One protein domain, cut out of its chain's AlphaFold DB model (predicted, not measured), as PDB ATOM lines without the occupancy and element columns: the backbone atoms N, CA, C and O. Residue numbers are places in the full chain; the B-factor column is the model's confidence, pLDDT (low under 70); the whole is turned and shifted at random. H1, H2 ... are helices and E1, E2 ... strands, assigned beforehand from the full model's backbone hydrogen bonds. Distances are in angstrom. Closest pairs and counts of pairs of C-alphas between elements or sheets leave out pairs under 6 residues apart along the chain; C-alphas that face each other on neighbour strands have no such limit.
ATOM      1  N   VAL A  27      73.821 130.284  92.263       87.38
ATOM      2  CA  VAL A  27      73.203 131.587  91.979       87.38
ATOM      3  C   VAL A  27      73.779 132.124  90.671       87.38
ATOM      4  O   VAL A  27      74.996 132.228  90.526       87.38
ATOM      5  N   TYR A  28      72.910 132.460  89.726       87.56
ATOM      6  CA  TYR A  28      73.234 133.189  88.506       87.56
ATOM      7  C   TYR A  28      72.699 134.611  88.632       87.56
ATOM      8  O   TYR A  28      71.504 134.820  88.830       87.56
ATOM      9  N   GLU A  29      73.579 135.598  88.526       90.75
ATOM     10  CA  GLU A  29      73.180 137.002  88.559       90.75
ATOM     11  C   GLU A  29      72.899 137.489  87.139       90.75
ATOM     12  O   GLU A  29      73.689 137.239  86.230       90.75
ATOM     13  N   MET A  30      71.770 138.169  86.951       88.50
ATOM     14  CA  MET A  30      71.318 138.673  85.653       88.50
ATOM     15  C   MET A  30      70.965 140.155  85.758       88.50
ATOM     16  O   MET A  30      70.270 140.560  86.690       88.50
ATOM     17  N   ASP A  31      71.406 140.957  84.793       90.75
ATOM     18  CA  ASP A  31      71.011 142.365  84.693       90.75
ATOM     19  C   ASP A  31      69.525 142.493  84.315       90.75
ATOM     20  O   ASP A  31      68.993 141.703  83.531       90.75
ATOM     21  N   VAL A  32      68.825 143.497  84.841       88.81
ATOM     22  CA  VAL A  32      67.395 143.699  84.583       88.81
ATOM     23  C   VAL A  32      67.112 143.965  83.101       88.81
ATOM     24  O   VAL A  32      66.094 143.507  82.586       88.81
ATOM     25  N   ASN A  33      68.010 144.635  82.376       88.75
ATOM     26  CA  ASN A  33      67.856 144.862  80.938       88.75
ATOM     27  C   ASN A  33      68.106 143.576  80.143       88.75
ATOM     28  O   ASN A  33      67.414 143.321  79.152       88.75
ATOM     29  N   GLU A  34      69.049 142.740  80.588       86.69
ATOM     30  CA  GLU A  34      69.241 141.390  80.045       86.69
ATOM     31  C   GLU A  34      67.970 140.559  80.256       86.69
ATOM     32  O   GLU A  34      67.419 140.028  79.297       86.69
ATOM     33  N   PHE A  35      67.417 140.545  81.472       86.31
ATOM     34  CA  PHE A  35      66.168 139.851  81.785       86.31
ATOM     35  C   PHE A  35      65.002 140.324  80.906       86.31
ATOM     36  O   PHE A  35      64.334 139.500  80.277       86.31
ATOM     37  N   LEU A  36      64.783 141.638  80.801       84.88
ATOM     38  CA  LEU A  36      63.692 142.219  80.009       84.88
ATOM     39  C   LEU A  36      63.812 141.923  78.505       84.88
ATOM     40  O   LEU A  36      62.794 141.871  77.816       84.88
ATOM     41  N   SER A  37      65.029 141.716  77.997       82.44
ATOM     42  CA  SER A  37      65.289 141.373  76.591       82.44
ATOM     43  C   SER A  37      65.419 139.866  76.331       82.44
ATOM     44  O   SER A  37      65.429 139.444  75.177       82.44
ATOM     45  N   SER A  38      65.462 139.046  77.383       77.12
ATOM     46  CA  SER A  38      65.782 137.617  77.297       77.12
ATOM     47  C   SER A  38      64.662 136.709  76.778       77.12
ATOM     48  O   SER A  38      64.898 135.534  76.498       77.12
ATOM     49  N   GLY A  39      63.427 137.214  76.704       74.19
ATOM     50  CA  GLY A  39      62.250 136.405  76.378       74.19
ATOM     51  C   GLY A  39      61.791 135.470  77.504       74.19
ATOM     52  O   GLY A  39      60.758 134.816  77.344       74.19
ATOM     53  N   ILE A  40      62.485 135.436  78.655       79.12
ATOM     54  CA  ILE A  40      61.948 134.805  79.863       79.12
ATOM     55  C   ILE A  40      60.593 135.442  80.163       79.12
ATOM     56  O   ILE A  40      60.423 136.661  80.101       79.12
ATOM     57  N   VAL A  41      59.616 134.606  80.521       74.81
ATOM     58  CA  VAL A  41      58.311 135.082  80.976       74.81
ATOM     59  C   VAL A  41      58.520 136.092  82.104       74.81
ATOM     60  O   VAL A  41      58.966 135.727  83.188       74.81
ATOM     61  N   ASN A  42      58.152 137.350  81.853       72.69
ATOM     62  CA  ASN A  42      58.246 138.437  82.824       72.69
ATOM     63  C   ASN A  42      57.155 138.310  83.905       72.69
ATOM     64  O   ASN A  42      56.216 139.101  83.990       72.69
ATOM     65  N   LYS A  43      57.223 137.225  84.674       72.56
ATOM     66  CA  LYS A  43      56.405 136.941  85.847       72.56
ATOM     67  C   LYS A  43      57.359 136.466  86.921       72.56
ATOM     68  O   LYS A  43      58.041 135.470  86.728       72.56
ATOM     69  N   VAL A  44      57.410 137.192  88.025       76.75
ATOM     70  CA  VAL A  44      58.252 136.846  89.166       76.75
ATOM     71  C   VAL A  44      57.341 136.732  90.399       76.75
ATOM     72  O   VAL A  44      56.523 137.632  90.609       76.75
ATOM     73  N   PRO A  45      57.414 135.642  91.186       81.31
ATOM     74  CA  PRO A  45      58.295 134.487  91.008       81.31
ATOM     75  C   PRO A  45      57.936 133.665  89.762       81.31
ATOM     76  O   PRO A  45      56.765 133.451  89.445       81.31
ATOM     77  N   ALA A  46      58.966 133.185  89.071       84.12
ATOM     78  CA  ALA A  46      58.850 132.107  88.099       84.12
ATOM     79  C   ALA A  46      59.707 130.948  88.586       84.12
ATOM     80  O   ALA A  46      60.875 131.129  88.932       84.12
ATOM     81  N   VAL A  47      59.109 129.760  88.619       89.19
ATOM     82  CA  VAL A  47      59.792 128.534  89.026       89.19
ATOM     83  C   VAL A  47      59.744 127.558  87.863       89.19
ATOM     84  O   VAL A  47      58.668 127.229  87.367       89.19
ATOM     85  N   TYR A  48      60.901 127.090  87.424       88.81
ATOM     86  CA  TYR A  48      61.044 126.139  86.335       88.81
ATOM     87  C   TYR A  48      61.586 124.830  86.872       88.81
ATOM     88  O   TYR A  48      62.650 124.803  87.476       88.81
ATOM     89  N   LEU A  49      60.900 123.729  86.599       88.31
ATOM     90  CA  LEU A  49      61.468 122.402  86.787       88.31
ATOM     91  C   LEU A  49      61.916 121.875  85.424       88.31
ATOM     92  O   LEU A  49      61.120 121.847  84.484       88.31
ATOM     93  N   TRP A  50      63.166 121.442  85.304       86.00
ATOM     94  CA  TRP A  50      63.767 121.016  84.041       86.00
ATOM     95  C   TRP A  50      64.575 119.722  84.224       86.00
ATOM     96  O   TRP A  50      65.443 119.648  85.080       86.00
ATOM     97  N   SER A  51      64.298 118.691  83.422       82.50
ATOM     98  CA  SER A  51      65.110 117.467  83.290       82.50
ATOM     99  C   SER A  51      66.074 117.533  82.094       82.50
ATOM    100  O   SER A  51      65.712 118.117  81.075       82.50
ATOM    101  N   LYS A  52      67.234 116.856  82.155       74.88
ATOM    102  CA  LYS A  52      68.169 116.729  81.009       74.88
ATOM    103  C   LYS A  52      67.485 116.243  79.725       74.88
ATOM    104  O   LYS A  52      67.891 116.608  78.629       74.88
ATOM    105  N   GLU A  53      66.457 115.411  79.872       70.62
ATOM    106  CA  GLU A  53      65.775 114.722  78.770       70.62
ATOM    107  C   GLU A  53      64.483 115.425  78.316       70.62
ATOM    108  O   GLU A  53      63.843 114.976  77.369       70.62
ATOM    109  N   GLY A  54      64.059 116.496  78.996       69.38
ATOM    110  CA  GLY A  54      62.741 117.107  78.796       69.38
ATOM    111  C   GLY A  54      62.777 118.621  78.608       69.38
ATOM    112  O   GLY A  54      63.798 119.276  78.806       69.38
ATOM    113  N   LYS A  55      61.627 119.201  78.246       74.12
ATOM    114  CA  LYS A  55      61.423 120.660  78.254       74.12
ATOM    115  C   LYS A  55      61.195 121.173  79.688       74.12
ATOM    116  O   LYS A  55      60.652 120.427  80.511       74.12
ATOM    117  N   PRO A  56      61.543 122.438  79.995       80.19
ATOM    118  CA  PRO A  56      61.225 123.027  81.288       80.19
ATOM    119  C   PRO A  56      59.713 123.164  81.466       80.19
ATOM    120  O   PRO A  56      58.985 123.539  80.543       80.19
ATOM    121  N   LYS A  57      59.241 122.919  82.686       85.00
ATOM    122  CA  LYS A  57      57.876 123.213  83.115       85.00
ATOM    123  C   LYS A  57      57.880 124.450  84.004       85.00
ATOM    124  O   LYS A  57      58.525 124.441  85.045       85.00
ATOM    125  N   LEU A  58      57.138 125.482  83.602       86.94
ATOM    126  CA  LEU A  58      56.906 126.689  84.400       86.94
ATOM    127  C   LEU A  58      55.769 126.476  85.413       86.94
ATOM    128  O   LEU A  58      54.691 125.995  85.048       86.94
ATOM    129  N   PHE A  59      56.002 126.920  86.644       88.19
ATOM    130  CA  PHE A  59      55.060 127.025  87.756       88.19
ATOM    131  C   PHE A  59      54.951 128.482  88.217       88.19
ATOM    132  O   PHE A  59      55.875 129.276  88.020       88.19
ATOM    133  N   LYS A  60      53.813 128.842  88.817       84.94
ATOM    134  CA  LYS A  60      53.533 130.227  89.239       84.94
ATOM    135  C   LYS A  60      54.020 130.554  90.653       84.94
ATOM    136  O   LYS A  60      53.976 131.718  91.038       84.94
ATOM    137  N   SER A  61      54.433 129.552  91.426       89.12
ATOM    138  CA  SER A  61      54.922 129.702  92.801       89.12
ATOM    139  C   SER A  61      55.825 128.539  93.211       89.12
ATOM    140  O   SER A  61      55.816 127.477  92.572       89.12
ATOM    141  N   GLY A  62      56.572 128.725  94.304       90.00
ATOM    142  CA  GLY A  62      57.320 127.651  94.961       90.00
ATOM    143  C   GLY A  62      56.412 126.492  95.381       90.00
ATOM    144  O   GLY A  62      56.740 125.334  95.143       90.00
ATOM    145  N   ASN A  63      55.219 126.773  95.905       92.00
ATOM    146  CA  ASN A  63      54.251 125.781  96.367       92.00
ATOM    147  C   ASN A  63      53.791 124.856  95.235       92.00
ATOM    148  O   ASN A  63      53.755 123.639  95.384       92.00
ATOM    149  N   GLU A  64      53.462 125.418  94.067       91.06
ATOM    150  CA  GLU A  64      53.068 124.610  92.910       91.06
ATOM    151  C   GLU A  64      54.202 123.670  92.476       91.06
ATOM    152  O   GLU A  64      53.967 122.482  92.242       91.06
ATOM    153  N   ALA A  65      55.437 124.179  92.417       90.31
ATOM    154  CA  ALA A  65      56.603 123.391  92.032       90.31
ATOM    155  C   ALA A  65      56.945 122.310  93.072       90.31
ATOM    156  O   ALA A  65      57.154 121.147  92.725       90.31
ATOM    157  N   THR A  66      56.950 122.667  94.354       89.94
ATOM    158  CA  THR A  66      57.244 121.753  95.467       89.94
ATOM    159  C   THR A  66      56.212 120.629  95.556       89.94
ATOM    160  O   THR A  66      56.584 119.465  95.709       89.94
ATOM    161  N   ASN A  67      54.923 120.934  95.377       90.50
ATOM    162  CA  ASN A  67      53.863 119.926  95.334       90.50
ATOM    163  C   ASN A  67      54.000 119.000  94.125       90.50
ATOM    164  O   ASN A  67      53.774 117.796  94.255       90.50
ATOM    165  N   ALA A  68      54.396 119.528  92.965       89.06
ATOM    166  CA  ALA A  68      54.669 118.709  91.790       89.06
ATOM    167  C   ALA A  68      55.834 117.735  92.047       89.06
ATOM    168  O   ALA A  68      55.703 116.540  91.777       89.06
ATOM    169  N   ILE A  69      56.934 118.212  92.638       87.88
ATOM    170  CA  ILE A  69      58.095 117.383  93.001       87.88
ATOM    171  C   ILE A  69      57.692 116.278  93.986       87.88
ATOM    172  O   ILE A  69      57.916 115.103  93.706       87.88
ATOM    173  N   ARG A  70      57.017 116.633  95.088       86.81
ATOM    174  CA  ARG A  70      56.537 115.675  96.108       86.81
ATOM    175  C   ARG A  70      55.560 114.638  95.549       86.81
ATOM    176  O   ARG A  70      55.447 113.544  96.090       86.81
ATOM    177  N   SER A  71      54.868 114.976  94.464       86.56
ATOM    178  CA  SER A  71      53.906 114.099  93.788       86.56
ATOM    179  C   SER A  71      54.534 113.258  92.667       86.56
ATOM    180  O   SER A  71      53.802 112.699  91.852       86.56
ATOM    181  N   ASN A  72      55.869 113.160  92.594       79.69
ATOM    182  CA  ASN A  72      56.600 112.438  91.546       79.69
ATOM    183  C   ASN A  72      56.226 112.881  90.123       79.69
ATOM    184  O   ASN A  72      55.982 112.049  89.240       79.69
ATOM    185  N   PHE A  73      56.177 114.199  89.901       78.62
ATOM    186  CA  PHE A  73      55.881 114.795  88.599       78.62
ATOM    187  C   PHE A  73      56.670 114.134  87.458       78.62
ATOM    188  O   PHE A  73      57.896 114.007  87.500       78.62
ATOM    189  N   GLN A  74      55.939 113.746  86.415       75.25
ATOM    190  CA  GLN A  74      56.495 113.205  85.182       75.25
ATOM    191  C   GLN A  74      56.653 114.338  84.174       75.25
ATOM    192  O   GLN A  74      55.679 115.017  83.838       75.25
ATOM    193  N   PHE A  75      57.874 114.533  83.678       72.69
ATOM    194  CA  PHE A  75      58.111 115.512  82.626       72.69
ATOM    195  C   PHE A  75      57.371 115.092  81.351       72.69
ATOM    196  O   PHE A  75      57.430 113.918  80.970       72.69
ATOM    197  N   LYS A 103      72.815 114.887  89.367       67.62
ATOM    198  CA  LYS A 103      71.353 115.004  89.389       67.62
ATOM    199  C   LYS A 103      70.802 115.229  87.983       67.62
ATOM    200  O   LYS A 103      71.267 116.073  87.227       67.62
ATOM    201  N   SER A 104      69.746 114.509  87.618       74.62
ATOM    202  CA  SER A 104      69.144 114.600  86.277       74.62
ATOM    203  C   SER A 104      68.164 115.766  86.100       74.62
ATOM    204  O   SER A 104      67.599 115.922  85.014       74.62
ATOM    205  N   LYS A 105      67.938 116.573  87.146       85.56
ATOM    206  CA  LYS A 105      66.886 117.595  87.211       85.56
ATOM    207  C   LYS A 105      67.379 118.876  87.882       85.56
ATOM    208  O   LYS A 105      68.132 118.821  88.848       85.56
ATOM    209  N   ASN A 106      66.865 120.003  87.410       87.69
ATOM    210  CA  ASN A 106      67.117 121.348  87.903       87.69
ATOM    211  C   ASN A 106      65.799 122.040  88.239       87.69
ATOM    212  O   ASN A 106      64.858 122.017  87.445       87.69
ATOM    213  N   LEU A 107      65.747 122.676  89.402       90.12
ATOM    214  CA  LEU A 107      64.708 123.600  89.819       90.12
ATOM    215  C   LEU A 107      65.291 125.012  89.740       90.12
ATOM    216  O   LEU A 107      66.088 125.410  90.585       90.12
ATOM    217  N   VAL A 108      64.924 125.755  88.703       89.88
ATOM    218  CA  VAL A 108      65.376 127.128  88.492       89.88
ATOM    219  C   VAL A 108      64.341 128.092  89.045       89.88
ATOM    220  O   VAL A 108      63.180 128.057  88.646       89.88
ATOM    221  N   PHE A 109      64.758 128.967  89.944       90.38
ATOM    222  CA  PHE A 109      63.900 129.927  90.617       90.38
ATOM    223  C   PHE A 109      64.360 131.351  90.328       90.38
ATOM    224  O   PHE A 109      65.519 131.691  90.544       90.38
ATOM    225  N   LEU A 110      63.448 132.185  89.831       89.00
ATOM    226  CA  LEU A 110      63.727 133.577  89.497       89.00
ATOM    227  C   LEU A 110      63.292 134.498  90.627       89.00
ATOM    228  O   LEU A 110      62.153 134.425  91.099       89.00
ATOM    229  N   LYS A 111      64.181 135.423  90.984       88.31
ATOM    230  CA  LYS A 111      63.989 136.374  92.074       88.31
ATOM    231  C   LYS A 111      64.519 137.751  91.693       88.31
ATOM    232  O   LYS A 111      65.582 137.867  91.093       88.31
ATOM    233  N   PHE A 112      63.795 138.796  92.086       88.31
ATOM    234  CA  PHE A 112      64.317 140.161  92.052       88.31
ATOM    235  C   PHE A 112      65.150 140.442  93.301       88.31
ATOM    236  O   PHE A 112      64.721 140.161  94.424       88.31
ATOM    237  N   ASP A 113      66.332 141.011  93.095       88.12
ATOM    238  CA  ASP A 113      67.099 141.632  94.163       88.12
ATOM    239  C   ASP A 113      66.378 142.884  94.688       88.12
ATOM    240  O   ASP A 113      65.613 143.536  93.973       88.12
ATOM    241  N   GLN A 114      66.656 143.252  95.941       84.00
ATOM    242  CA  GLN A 114      66.059 144.432  96.571       84.00
ATOM    243  C   GLN A 114      66.332 145.731  95.801       84.00
ATOM    244  O   GLN A 114      65.513 146.646  95.864       84.00
ATOM    245  N   SER A 115      67.453 145.814  95.075       83.56
ATOM    246  CA  SER A 115      67.783 146.957  94.219       83.56
ATOM    247  C   SER A 115      66.809 147.139  93.052       83.56
ATOM    248  O   SER A 115      66.532 148.278  92.678       83.56
ATOM    249  N   VAL A 116      66.254 146.050  92.512       83.56
ATOM    250  CA  VAL A 116      65.245 146.072  91.437       83.56
ATOM    251  C   VAL A 116      63.853 146.323  92.017       83.56
ATOM    252  O   VAL A 116      63.063 147.077  91.451       83.56
ATOM    253  N   GLY A 117      63.555 145.725  93.173       82.44
ATOM    254  CA  GLY A 117      62.334 145.988  93.928       82.44
ATOM    255  C   GLY A 117      62.011 144.910  94.961       82.44
ATOM    256  O   GLY A 117      62.576 143.820  94.968       82.44
ATOM    257  N   SER A 118      61.057 145.199  95.849       80.69
ATOM    258  CA  SER A 118      60.551 144.205  96.801       80.69
ATOM    259  C   SER A 118      59.616 143.211  96.111       80.69
ATOM    260  O   SER A 118      58.648 143.621  95.469       80.69
ATOM    261  N   CYS A 119      59.836 141.915  96.316       85.06
ATOM    262  CA  CYS A 119      58.982 140.855  95.791       85.06
ATOM    263  C   CYS A 119      58.618 139.864  96.905       85.06
ATOM    264  O   CYS A 119      59.333 138.892  97.131       85.06
ATOM    265  N   GLN A 120      57.499 140.094  97.602       87.38
ATOM    266  CA  GLN A 120      57.074 139.203  98.694       87.38
ATOM    267  C   GLN A 120      56.828 137.774  98.195       87.38
ATOM    268  O   GLN A 120      57.331 136.826  98.779       87.38
ATOM    269  N   ALA A 121      56.172 137.623  97.042       86.94
ATOM    270  CA  ALA A 121      55.929 136.313  96.442       86.94
ATOM    271  C   ALA A 121      57.230 135.551  96.100       86.94
ATOM    272  O   ALA A 121      57.229 134.320  96.070       86.94
ATOM    273  N   CYS A 122      58.341 136.260  95.863       88.19
ATOM    274  CA  CYS A 122      59.656 135.644  95.707       88.19
ATOM    275  C   CYS A 122      60.170 135.087  97.033       88.19
ATOM    276  O   CYS A 122      60.680 133.975  97.059       88.19
ATOM    277  N   ILE A 123      60.028 135.847  98.121       86.94
ATOM    278  CA  ILE A 123      60.436 135.413  99.462       86.94
ATOM    279  C   ILE A 123      59.637 134.168  99.857       86.94
ATOM    280  O   ILE A 123      60.228 133.152 100.203       86.94
ATOM    281  N   ASP A 124      58.314 134.215  99.691       89.81
ATOM    282  CA  ASP A 124      57.429 133.088 100.002       89.81
ATOM    283  C   ASP A 124      57.808 131.842  99.171       89.81
ATOM    284  O   ASP A 124      57.928 130.738  99.701       89.81
ATOM    285  N   SER A 125      58.083 132.020  97.871       90.81
ATOM    286  CA  SER A 125      58.511 130.915  96.999       90.81
ATOM    287  C   SER A 125      59.880 130.350  97.384       90.81
ATOM    288  O   SER A 125      60.086 129.144  97.283       90.81
ATOM    289  N   GLU A 126      60.819 131.194  97.814       89.00
ATOM    290  CA  GLU A 126      62.134 130.757  98.287       89.00
ATOM    291  C   GLU A 126      62.007 129.904  99.554       89.00
ATOM    292  O   GLU A 126      62.630 128.848  99.640       89.00
ATOM    293  N   GLU A 127      61.167 130.304 100.514       89.56
ATOM    294  CA  GLU A 127      60.891 129.511 101.720       89.56
ATOM    295  C   GLU A 127      60.294 128.138 101.378       89.56
ATOM    296  O   GLU A 127      60.729 127.109 101.904       89.56
ATOM    297  N   GLU A 128      59.342 128.105 100.445       90.12
ATOM    298  CA  GLU A 128      58.717 126.870  99.971       90.12
ATOM    299  C   GLU A 128      59.736 125.947  99.288       90.12
ATOM    300  O   GLU A 128      59.769 124.747  99.567       90.12
ATOM    301  N   ILE A 129      60.602 126.495  98.435       89.19
ATOM    302  CA  ILE A 129      61.654 125.750  97.731       89.19
ATOM    303  C   ILE A 129      62.718 125.239  98.707       89.19
ATOM    304  O   ILE A 129      63.130 124.082  98.609       89.19
ATOM    305  N   ASN A 130      63.106 126.052  99.691       86.19
ATOM    306  CA  ASN A 130      64.074 125.672 100.718       86.19
ATOM    307  C   ASN A 130      63.592 124.503 101.591       86.19
ATOM    308  O   ASN A 130      64.416 123.832 102.207       86.19
ATOM    309  N   SER A 131      62.279 124.235 101.622       83.44
ATOM    310  CA  SER A 131      61.686 123.093 102.333       83.44
ATOM    311  C   SER A 131      61.839 121.742 101.621       83.44
ATOM    312  O   SER A 131      61.357 120.723 102.127       83.44
ATOM    313  N   LEU A 132      62.432 121.712 100.426       82.56
ATOM    314  CA  LEU A 132      62.616 120.477  99.677       82.56
ATOM    315  C   LEU A 132      63.914 119.750 100.044       82.56
ATOM    316  O   LEU A 132      64.927 120.368 100.359       82.56
ATOM    317  N   ASP A 133      63.884 118.422  99.920       73.00
ATOM    318  CA  ASP A 133      65.093 117.602  99.945       73.00
ATOM    319  C   ASP A 133      65.843 117.749  98.607       73.00
ATOM    320  O   ASP A 133      65.289 117.492  97.537       73.00
ATOM    321  N   GLN A 134      67.105 118.175  98.675       68.31
ATOM    322  CA  GLN A 134      67.965 118.425  97.518       68.31
ATOM    323  C   GLN A 134      68.437 117.152  96.810       68.31
ATOM    324  O   GLN A 134      69.066 117.257  95.759       68.31
ATOM    325  N   ASN A 135      68.194 115.954  97.344       71.19
ATOM    326  CA  ASN A 135      68.755 114.726  96.773       71.19
ATOM    327  C   ASN A 135      68.329 114.461  95.311       71.19
ATOM    328  O   ASN A 135      69.073 113.821  94.571       71.19
ATOM    329  N   ASP A 136      67.198 115.017  94.862       73.62
ATOM    330  CA  ASP A 136      66.603 114.694  93.556       73.62
ATOM    331  C   ASP A 136      66.802 115.751  92.452       73.62
ATOM    332  O   ASP A 136      66.522 115.478  91.279       73.62
ATOM    333  N   PHE A 137      67.246 116.964  92.790       83.12
ATOM    334  CA  PHE A 137      67.433 118.059  91.827       83.12
ATOM    335  C   PHE A 137      68.422 119.114  92.337       83.12
ATOM    336  O   PHE A 137      68.659 119.224  93.539       83.12
ATOM    337  N   ASN A 138      69.017 119.882  91.420       85.62
ATOM    338  CA  ASN A 138      69.776 121.078  91.790       85.62
ATOM    339  C   ASN A 138      68.833 122.278  91.887       85.62
ATOM    340  O   ASN A 138      67.941 122.423  91.049       85.62
ATOM    341  N   ILE A 139      69.032 123.145  92.872       87.94
ATOM    342  CA  ILE A 139      68.291 124.398  93.022       87.94
ATOM    343  C   ILE A 139      69.161 125.545  92.525       87.94
ATOM    344  O   ILE A 139      70.216 125.831  93.091       87.94
ATOM    345  N   ILE A 140      68.706 126.206  91.464       87.62
ATOM    346  CA  ILE A 140      69.430 127.288  90.796       87.62
ATOM    347  C   ILE A 140      68.620 128.569  90.955       87.62
ATOM    348  O   ILE A 140      67.502 128.675  90.458       87.62
ATOM    349  N   GLU A 141      69.185 129.555  91.633       89.75
ATOM    350  CA  GLU A 141      68.611 130.893  91.736       89.75
ATOM    351  C   GLU A 141      69.079 131.739  90.552       89.75
ATOM    352  O   GLU A 141      70.274 131.817  90.280       89.75
ATOM    353  N   ILE A 142      68.154 132.402  89.865       89.44
ATOM    354  CA  ILE A 142      68.462 133.504  88.954       89.44
ATOM    355  C   ILE A 142      68.066 134.791  89.667       89.44
ATOM    356  O   ILE A 142      66.879 135.093  89.816       89.44
ATOM    357  N   LEU A 143      69.075 135.526  90.126       90.69
ATOM    358  CA  LEU A 143      68.918 136.771  90.860       90.69
ATOM    359  C   LEU A 143      69.034 137.952  89.896       90.69
ATOM    360  O   LEU A 143      70.112 138.246  89.382       90.69
ATOM    361  N   ILE A 144      67.914 138.626  89.660       90.12
ATOM    362  CA  ILE A 144      67.821 139.760  88.742       90.12
ATOM    363  C   ILE A 144      68.176 141.048  89.496       90.12
ATOM    364  O   ILE A 144      67.561 141.344  90.525       90.12
ATOM    365  N   LYS A 145      69.149 141.805  88.979       91.19
ATOM    366  CA  LYS A 145      69.744 143.011  89.585       91.19
ATOM    367  C   LYS A 145      69.711 144.212  88.630       91.19
ATOM    368  O   LYS A 145      69.524 144.027  87.433       91.19
TER     369      LYS A 145
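AT A GLANCE: This is residues 27 to 75 and 103 to 145 of the 146 residues of an uncharacterized protein of Idiomarinaceae bacterium (UniProt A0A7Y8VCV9). A strongly twisted sheet of five strands has two helices, H2 and H3, side by side over one face, both running along the strands. A third, short helix, H1, stands up from the sheet beside the end of E5, directly after the edge strand E1. The printed part has 92 residues, with three named helices and five named strands in the order E1, H1, E2, E3, H2, E4, H3, E5. The sheet is mixed, in the order E1, E5, E4, E2, E3, and the class is mixed, helices and strands. The whole is compact, with a radius of gyration of the C-alphas of 12.8 A and spans of 35 by 25 by 19 A.

IN THESE COORDINATES: E1 is residues 27 to 31, beginning at C-alpha 27 at (73.203, 131.587, 91.979). H1 follows at residues 32 to 37. E2 is residues 46 to 51, 16.6 A long, and E3 is residues 57 to 59. H2 is residues 62 to 70, 12.1 A long, beginning at C-alpha 62 at (57.320, 127.651, 94.961). After the cut, E4 is residues 105 to 112, 23.2 A long. H3 is residues 120 to 130, 15.4 A long. E5 is residues 138 to 145, 22.0 A long, ending at C-alpha 145 at (69.744, 143.011, 89.585).

HOW THE PARTS SIT: Edge strand E1 is parallel to E5 at 26 degrees, with N 28 and O 141 2.8 A apart, within hydrogen-bond range. E5 is parallel to E4 at 22 degrees, with N 140 and O 107 at 2.9 A. E4, H3 and E5 form a strand-helix-strand unit, two parallel neighbour strands with a helix between, whose crossover is right-handed. E4 is antiparallel to E2 at 163 degrees, with N 108 and O 48 at 2.8 A. E2 and edge strand E3 form a hairpin, antiparallel at 153 degrees, with N 57 and O 49 at 2.8 A. H2 and H3 lie on the same face of the sheet, making two layers, helices over one face of a sheet. H3 is over E4 at a height over the sheet of 9.0 A; its closest C-alphas to E4 are those of Cys 122 and Lys 111, 5.7 A apart. H2 is over E2 at a height of 9.4 A, and only just not over E3, on which 2 of its 9 C-alphas fall. H2 and H3 touch, closest at the C-alphas of Gly 62 and Ser 125, 4.0 A apart, at a shallow tilt of 21 degrees, the same way. H1 stands up from the sheet, its line rising 63 degrees out of the local plane, and is apart from H2 and H3. In H1, H2 and H3 every O i to N i+4 pair is within hydrogen-bond range.

THE WHOLE: The two C-alphas farthest apart, those of Gln 74 and Ser 115, are 36.7 A apart. Residues 76 to 102 are not printed, and C-alphas 75 and 103 are 14.9 A apart across this cut, in the link from H2 to E4. Of the links that are printed whole, none is long. The mean pLDDT of the printed part is 84.3; residues 54, 103 and 134 are under 70.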